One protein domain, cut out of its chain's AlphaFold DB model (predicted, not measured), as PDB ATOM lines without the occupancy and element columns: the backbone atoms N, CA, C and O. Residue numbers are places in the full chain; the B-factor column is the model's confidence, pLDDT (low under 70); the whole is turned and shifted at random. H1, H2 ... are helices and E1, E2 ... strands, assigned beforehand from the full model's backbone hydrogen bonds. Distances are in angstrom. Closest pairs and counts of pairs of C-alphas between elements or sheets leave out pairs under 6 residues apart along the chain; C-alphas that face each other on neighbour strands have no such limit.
ATOM      1  N   PRO A  50     189.986 235.438 208.545       77.12
ATOM      2  CA  PRO A  50     189.586 234.756 209.763       77.12
ATOM      3  C   PRO A  50     188.143 235.129 210.112       77.12
ATOM      4  O   PRO A  50     187.749 236.299 210.029       77.12
ATOM      5  N   GLN A  51     187.371 234.121 210.519       78.75
ATOM      6  CA  GLN A  51     186.075 234.348 211.148       78.75
ATOM      7  C   GLN A  51     186.290 235.057 212.483       78.75
ATOM      8  O   GLN A  51     187.290 234.824 213.170       78.75
ATOM      9  N   LEU A  52     185.357 235.933 212.846       81.62
ATOM     10  CA  LEU A  52     185.411 236.588 214.143       81.62
ATOM     11  C   LEU A  52     185.129 235.551 215.230       81.62
ATOM     12  O   LEU A  52     184.214 234.741 215.105       81.62
ATOM     13  N   SER A  53     185.937 235.561 216.288       74.94
ATOM     14  CA  SER A  53     185.742 234.661 217.419       74.94
ATOM     15  C   SER A  53     184.460 235.009 218.167       74.94
ATOM     16  O   SER A  53     184.172 236.182 218.410       74.94
ATOM     17  N   ASP A  54     183.718 233.992 218.591       73.25
ATOM     18  CA  ASP A  54     182.603 234.180 219.511       73.25
ATOM     19  C   ASP A  54     183.144 234.391 220.933       73.25
ATOM     20  O   ASP A  54     183.281 233.460 221.724       73.25
ATOM     21  N   LEU A  55     183.589 235.619 221.218       67.69
ATOM     22  CA  LEU A  55     184.217 235.961 222.498       67.69
ATOM     23  C   LEU A  55     183.221 235.922 223.665       67.69
ATOM     24  O   LEU A  55     183.639 235.745 224.806       67.69
ATOM     25  N   PHE A  56     181.928 236.094 223.380       72.88
ATOM     26  CA  PHE A  56     180.863 236.163 224.380       72.88
ATOM     27  C   PHE A  56     179.557 235.604 223.794       72.88
ATOM     28  O   PHE A  56     178.674 236.387 223.431       72.88
ATOM     29  N   PRO A  57     179.420 234.270 223.701       67.31
ATOM     30  CA  PRO A  57     178.211 233.635 223.167       67.31
ATOM     31  C   PRO A  57     176.965 233.961 224.000       67.31
ATOM     32  O   PRO A  57     175.859 234.032 223.474       67.31
ATOM     33  N   ASP A  58     177.150 234.219 225.298       70.81
ATOM     34  CA  ASP A  58     176.067 234.503 226.245       70.81
ATOM     35  C   ASP A  58     175.646 235.986 226.279       70.81
ATOM     36  O   ASP A  58     174.760 236.366 227.046       70.81
ATOM     37  N   GLN A  59     176.288 236.851 225.485       69.31
ATOM     38  CA  GLN A  59     176.021 238.288 225.468       69.31
ATOM     39  C   GLN A  59     175.523 238.716 224.085       69.31
ATOM     40  O   GLN A  59     176.325 238.871 223.170       69.31
ATOM     41  N   GLU A  60     174.213 238.971 223.947       66.69
ATOM     42  CA  GLU A  60     173.591 239.373 222.665       66.69
ATOM     43  C   GLU A  60     174.279 240.583 222.001       66.69
ATOM     44  O   GLU A  60     174.378 240.637 220.777       66.69
ATOM     45  N   ASP A  61     174.813 241.516 222.796       68.25
ATOM     46  CA  ASP A  61     175.486 242.735 222.323       68.25
ATOM     47  C   ASP A  61     177.028 242.677 222.423       68.25
ATOM     48  O   ASP A  61     177.701 243.706 222.539       68.25
ATOM     49  N   GLY A  62     177.624 241.479 222.415       75.88
ATOM     50  CA  GLY A  62     179.082 241.313 222.424       75.88
ATOM     51  C   GLY A  62     179.778 241.932 221.189       75.88
ATOM     52  O   GLY A  62     179.170 242.046 220.122       75.88
ATOM     53  N   PRO A  63     181.079 242.287 221.275       78.12
ATOM     54  CA  PRO A  63     181.829 243.013 220.236       78.12
ATOM     55  C   PRO A  63     181.872 242.332 218.860       78.12
ATOM     56  O   PRO A  63     182.122 243.005 217.861       78.12
ATOM     57  N   HIS A  64     181.624 241.022 218.794       86.44
ATOM     58  CA  HIS A  64     181.573 240.256 217.548       86.44
ATOM     59  C   HIS A  64     180.166 239.751 217.188       86.44
ATOM     60  O   HIS A  64     180.023 239.116 216.152       86.44
ATOM     61  N   GLN A  65     179.117 240.048 217.966       83.56
ATOM     62  CA  GLN A  65     177.761 239.560 217.662       83.56
ATOM     63  C   GLN A  65     177.048 240.381 216.590       83.56
ATOM     64  O   GLN A  65     176.228 239.861 215.828       83.56
ATOM     65  N   LYS A  66     177.370 241.674 216.505       85.62
ATOM     66  CA  LYS A  66     176.722 242.607 215.588       85.62
ATOM     67  C   LYS A  66     177.719 243.586 214.993       85.62
ATOM     68  O   LYS A  66     178.505 244.211 215.697       85.62
ATOM     69  N   TYR A  67     177.611 243.776 213.684       88.06
ATOM     70  CA  TYR A  67     178.295 244.859 212.996       88.06
ATOM     71  C   TYR A  67     177.495 246.160 213.113       88.06
ATOM     72  O   TYR A  67     176.299 246.187 212.811       88.06
ATOM     73  N   VAL A  68     178.162 247.220 213.574       89.94
ATOM     74  CA  VAL A  68     177.595 248.572 213.700       89.94
ATOM     75  C   VAL A  68     178.224 249.492 212.661       89.94
ATOM     76  O   VAL A  68     177.529 250.002 211.791       89.94
ATOM     77  N   ASP A  69     179.539 249.678 212.754       91.88
ATOM     78  CA  ASP A  69     180.367 250.432 211.818       91.88
ATOM     79  C   ASP A  69     181.842 250.020 211.988       91.88
ATOM     80  O   ASP A  69     182.217 249.340 212.951       91.88
ATOM     81  N   GLU A  70     182.710 250.449 211.071       91.69
ATOM     82  CA  GLU A  70     184.144 250.153 211.135       91.69
ATOM     83  C   GLU A  70     184.802 250.806 212.352       91.69
ATOM     84  O   GLU A  70     185.725 250.245 212.941       91.69
ATOM     85  N   LYS A  71     184.320 251.986 212.764       92.12
ATOM     86  CA  LYS A  71     184.855 252.700 213.933       92.12
ATOM     87  C   LYS A  71     184.709 251.868 215.199       92.12
ATOM     88  O   LYS A  71     185.605 251.893 216.038       92.12
ATOM     89  N   SER A  72     183.613 251.132 215.335       91.25
ATOM     90  CA  SER A  72     183.339 250.260 216.470       91.25
ATOM     91  C   SER A  72     184.307 249.082 216.505       91.25
ATOM     92  O   SER A  72     184.851 248.806 217.571       91.25
ATOM     93  N   CYS A  73     184.619 248.475 215.356       90.06
ATOM     94  CA  CYS A  73     185.651 247.437 215.242       90.06
ATOM     95  C   CYS A  73     187.051 247.988 215.575       90.06
ATOM     96  O   CYS A  73     187.833 247.381 216.312       90.06
ATOM     97  N   LEU A  74     187.361 249.186 215.075       91.94
ATOM     98  CA  LEU A  74     188.658 249.836 215.262       91.94
ATOM     99  C   LEU A  74     188.917 250.304 216.698       91.94
ATOM    100  O   LEU A  74     190.075 250.549 217.033       91.94
ATOM    101  N   LYS A  75     187.906 250.363 217.577       91.06
ATOM    102  CA  LYS A  75     188.123 250.630 219.013       91.06
ATOM    103  C   LYS A  75     189.123 249.656 219.640       91.06
ATOM    104  O   LYS A  75     189.836 250.053 220.557       91.06
ATOM    105  N   CYS A  76     189.185 248.423 219.134       89.94
ATOM    106  CA  CYS A  76     190.109 247.400 219.618       89.94
ATOM    107  C   CYS A  76     191.127 246.958 218.555       89.94
ATOM    108  O   CYS A  76     192.261 246.663 218.903       89.94
ATOM    109  N   HIS A  77     190.769 246.957 217.266       90.56
ATOM    110  CA  HIS A  77     191.622 246.406 216.202       90.56
ATOM    111  C   HIS A  77     192.528 247.419 215.482       90.56
ATOM    112  O   HIS A  77     193.304 247.042 214.600       90.56
ATOM    113  N   ASN A  78     192.466 248.706 215.840       92.38
ATOM    114  CA  ASN A  78     193.328 249.732 215.237       92.38
ATOM    115  C   ASN A  78     194.824 249.516 215.548       92.38
ATOM    116  O   ASN A  78     195.703 249.891 214.770       92.38
ATOM    117  N   GLN A  79     195.119 248.890 216.685       93.69
ATOM    118  CA  GLN A  79     196.461 248.502 217.093       93.69
ATOM    119  C   GLN A  79     196.396 247.226 217.924       93.69
ATOM    120  O   GLN A  79     195.337 246.864 218.423       93.69
ATOM    121  N   GLU A  80     197.531 246.558 218.070       94.38
ATOM    122  CA  GLU A  80     197.609 245.383 218.926       94.38
ATOM    123  C   GLU A  80     197.475 245.807 220.390       94.38
ATOM    124  O   GLU A  80     198.130 246.754 220.836       94.38
ATOM    125  N   MET A  81     196.601 245.132 221.134       93.44
ATOM    126  CA  MET A  81     196.383 245.417 222.548       93.44
ATOM    127  C   MET A  81     195.932 244.177 223.311       93.44
ATOM    128  O   MET A  81     195.227 243.325 222.780       93.44
ATOM    129  N   THR A  82     196.280 244.103 224.592       93.19
ATOM    130  CA  THR A  82     195.751 243.079 225.499       93.19
ATOM    131  C   THR A  82     194.635 243.686 226.331       93.19
ATOM    132  O   THR A  82     194.854 244.686 227.018       93.19
ATOM    133  N   ILE A  83     193.446 243.083 226.305       86.56
ATOM    134  CA  ILE A  83     192.317 243.525 227.126       86.56
ATOM    135  C   ILE A  83     192.119 242.530 228.282       86.56
ATOM    136  O   ILE A  83     191.985 241.326 228.032       86.56
ATOM    137  N   PRO A  84     192.090 242.996 229.547       84.75
ATOM    138  CA  PRO A  84     191.823 242.131 230.693       84.75
ATOM    139  C   PRO A  84     190.526 241.337 230.503       84.75
ATOM    140  O   PRO A  84     189.483 241.909 230.204       84.75
ATOM    141  N   GLY A  85     190.600 240.014 230.651       81.19
ATOM    142  CA  GLY A  85     189.456 239.114 230.469       81.19
ATOM    143  C   GLY A  85     189.155 238.697 229.022       81.19
ATOM    144  O   GLY A  85     188.418 237.737 228.844       81.19
ATOM    145  N   MET A  86     189.746 239.339 228.005       78.94
ATOM    146  CA  MET A  86     189.594 238.948 226.588       78.94
ATOM    147  C   MET A  86     190.887 238.430 225.946       78.94
ATOM    148  O   MET A  86     190.836 237.696 224.965       78.94
ATOM    149  N   GLY A  87     192.049 238.780 226.501       85.62
ATOM    150  CA  GLY A  87     193.346 238.366 225.965       85.62
ATOM    151  C   GLY A  87     193.869 239.316 224.888       85.62
ATOM    152  O   GLY A  87     193.606 240.519 224.931       85.62
ATOM    153  N   LEU A  88     194.681 238.781 223.973       88.44
ATOM    154  CA  LEU A  88     195.336 239.556 222.923       88.44
ATOM    155  C   LEU A  88     194.365 239.841 221.772       88.44
ATOM    156  O   LEU A  88     193.840 238.921 221.150       88.44
ATOM    157  N   VAL A  89     194.187 241.119 221.459       89.38
ATOM    158  CA  VAL A  89     193.474 241.606 220.280       89.38
ATOM    159  C   VAL A  89     194.504 242.069 219.259       89.38
ATOM    160  O   VAL A  89     195.219 243.048 219.477       89.38
ATOM    161  N   SER A  90     194.596 241.351 218.142       88.06
ATOM    162  CA  SER A  90     195.547 241.661 217.076       88.06
ATOM    163  C   SER A  90     195.117 242.876 216.256       88.06
ATOM    164  O   SER A  90     193.930 243.084 215.979       88.06
ATOM    165  N   LYS A  91     196.111 243.645 215.800       90.62
ATOM    166  CA  LYS A  91     195.920 244.689 214.790       90.62
ATOM    167  C   LYS A  91     195.484 244.074 213.454       90.62
ATOM    168  O   LYS A  91     195.964 243.004 213.084       90.62
ATOM    169  N   ILE A  92     194.646 244.786 212.700       87.19
ATOM    170  CA  ILE A  92     194.320 244.439 211.306       87.19
ATOM    171  C   ILE A  92     195.606 244.395 210.462       87.19
ATOM    172  O   ILE A  92     196.407 245.332 210.480       87.19
ATOM    173  N   SER A  93     195.805 243.298 209.728       84.06
ATOM    174  CA  SER A  93     197.010 243.041 208.922       84.06
ATOM    175  C   SER A  93     196.982 243.667 207.525       84.06
ATOM    176  O   SER A  93     198.009 243.699 206.852       84.06
ATOM    177  N   HIS A  94     195.827 244.171 207.092       83.00
ATOM    178  CA  HIS A  94     195.623 244.834 205.807       83.00
ATOM    179  C   HIS A  94     195.312 246.332 205.978       83.00
ATOM    180  O   HIS A  94     195.051 246.817 207.080       83.00
ATOM    181  N   GLU A  95     195.342 247.079 204.873       81.75
ATOM    182  CA  GLU A  95     194.927 248.489 204.824       81.75
ATOM    183  C   GLU A  95     193.463 248.686 205.256       81.75
ATOM    184  O   GLU A  95     192.661 247.755 205.205       81.75
ATOM    185  N   PHE A  96     193.080 249.898 205.664       83.94
ATOM    186  CA  PHE A  96     191.690 250.168 206.041       83.94
ATOM    187  C   PHE A  96     190.726 249.911 204.875       83.94
ATOM    188  O   PHE A  96     190.964 250.355 203.751       83.94
ATOM    189  N   ARG A  97     189.606 249.241 205.167       83.31
ATOM    190  CA  ARG A  97     188.511 248.991 204.224       83.31
ATOM    191  C   ARG A  97     187.174 249.207 204.911       83.31
ATOM    192  O   ARG A  97     187.024 248.864 206.084       83.31
ATOM    193  N   SER A  98     186.225 249.771 204.172       85.19
ATOM    194  CA  SER A  98     184.835 249.882 204.613       85.19
ATOM    195  C   SER A  98     184.146 248.518 204.595       85.19
ATOM    196  O   SER A  98     184.540 247.641 203.828       85.19
ATOM    197  N   ASP A  99     183.095 248.369 205.396       87.94
ATOM    198  CA  ASP A  99     182.289 247.159 205.537       87.94
ATOM    199  C   ASP A  99     183.119 245.921 205.917       87.94
ATOM    200  O   ASP A  99     183.334 245.004 205.125       87.94
ATOM    201  N   CYS A 100     183.603 245.883 207.164       87.94
ATOM    202  CA  CYS A 100     184.447 244.792 207.667       87.94
ATOM    203  C   CYS A 100     183.798 243.405 207.488       87.94
ATOM    204  O   CYS A 100     184.502 242.419 207.259       87.94
ATOM    205  N   VAL A 101     182.461 243.331 207.553       87.62
ATOM    206  CA  VAL A 101     181.709 242.072 207.427       87.62
ATOM    207  C   VAL A 101     181.520 241.585 205.995       87.62
ATOM    208  O   VAL A 101     181.033 240.473 205.795       87.62
ATOM    209  N   SER A 102     181.957 242.360 205.001       85.44
ATOM    210  CA  SER A 102     182.084 241.877 203.622       85.44
ATOM    211  C   SER A 102     183.056 240.696 203.510       85.44
ATOM    212  O   SER A 102     182.875 239.826 202.659       85.44
ATOM    213  N   CYS A 103     184.068 240.655 204.384       84.25
ATOM    214  CA  CYS A 103     185.120 239.641 204.394       84.25
ATOM    215  C   CYS A 103     185.164 238.862 205.718       84.25
ATOM    216  O   CYS A 103     185.354 237.648 205.703       84.25
ATOM    217  N   HIS A 104     184.964 239.533 206.858       85.06
ATOM    218  CA  HIS A 104     184.985 238.909 208.183       85.06
ATOM    219  C   HIS A 104     183.581 238.510 208.639       85.06
ATOM    220  O   HIS A 104     182.773 239.349 209.034       85.06
ATOM    221  N   LEU A 105     183.284 237.213 208.616       84.56
ATOM    222  CA  LEU A 105     181.978 236.708 209.035       84.56
ATOM    223  C   LEU A 105     181.780 236.862 210.552       84.56
ATOM    224  O   LEU A 105     182.654 236.495 211.340       84.56
ATOM    225  N   LEU A 106     180.608 237.384 210.936       84.19
ATOM    226  CA  LEU A 106     180.128 237.349 212.321       84.19
ATOM    227  C   LEU A 106     179.859 235.887 212.734       84.19
ATOM    228  O   LEU A 106     179.409 235.113 211.881       84.19
ATOM    229  N   PRO A 107     180.014 235.521 214.020       79.12
ATOM    230  CA  PRO A 107     179.745 234.169 214.515       79.12
ATOM    231  C   PRO A 107     178.333 233.675 214.173       79.12
ATOM    232  O   PRO A 107     178.159 232.559 213.698       79.12
ATOM    233  N   SER A 108     177.325 234.544 214.295       71.12
ATOM    234  CA  SER A 108     175.916 234.229 214.004       71.12
ATOM    235  C   SER A 108     175.608 233.922 212.532       71.12
ATOM    236  O   SER A 108     174.539 233.397 212.221       71.12
ATOM    237  N   LYS A 109     176.520 234.255 211.610       64.31
ATOM    238  CA  LYS A 109     176.387 233.992 210.167       64.31
ATOM    239  C   LYS A 109     177.247 232.823 209.685       64.31
ATOM    240  O   LYS A 109     177.176 232.491 208.503       64.31
ATOM    241  N   ALA A 110     178.043 232.216 210.562       57.44
ATOM    242  CA  ALA A 110     178.776 230.990 210.281       57.44
ATOM    243  C   ALA A 110     177.844 229.785 210.508       57.44
ATOM    244  O   ALA A 110     177.921 229.116 211.535       57.44
TER     245      ALA A 110
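Overview. This is residues 50 to 110 of the 111 residues of an uncharacterized protein of Candidatus Marinimicrobia bacterium (UniProt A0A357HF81). This small model has little regular structure: loops make most of it, with the hairpin E1 and E2 at one end and residues 101 to 110 at the opposite end, the short helix H1 between. The printed part has 61 residues, 14 of them in named elements, in the order H1, E1, E2; the class is mixed. It is compact, with a radius of gyration of the C-alphas of 11.3 A and spans of 32 by 27 by 18 A.

Along the chain. Residues 50 to 69 hold no named element. H1, residues 70 to 77, measures 9.8 A from C-alpha 70 at (184.144, 250.153, 211.135). E1 is residues 81 to 83; E2, residues 87 to 89, ends at (193.474, 241.606, 220.280).

Arrangement. E1 and E2 are antiparallel at 141 degrees, with N 89 and O 81 2.8 A apart. The closest C-alphas of H1 and E2, His 77 and Val 89, are 6.6 A apart. In H1, 3 of 4 O i to N i+4 pairs are within hydrogen-bond range.

Size, cuts and confidence. The printed part has no cut. Both links are tight. Residues 55, 57, 59 to 61 and 109 to 110 have pLDDT under 70.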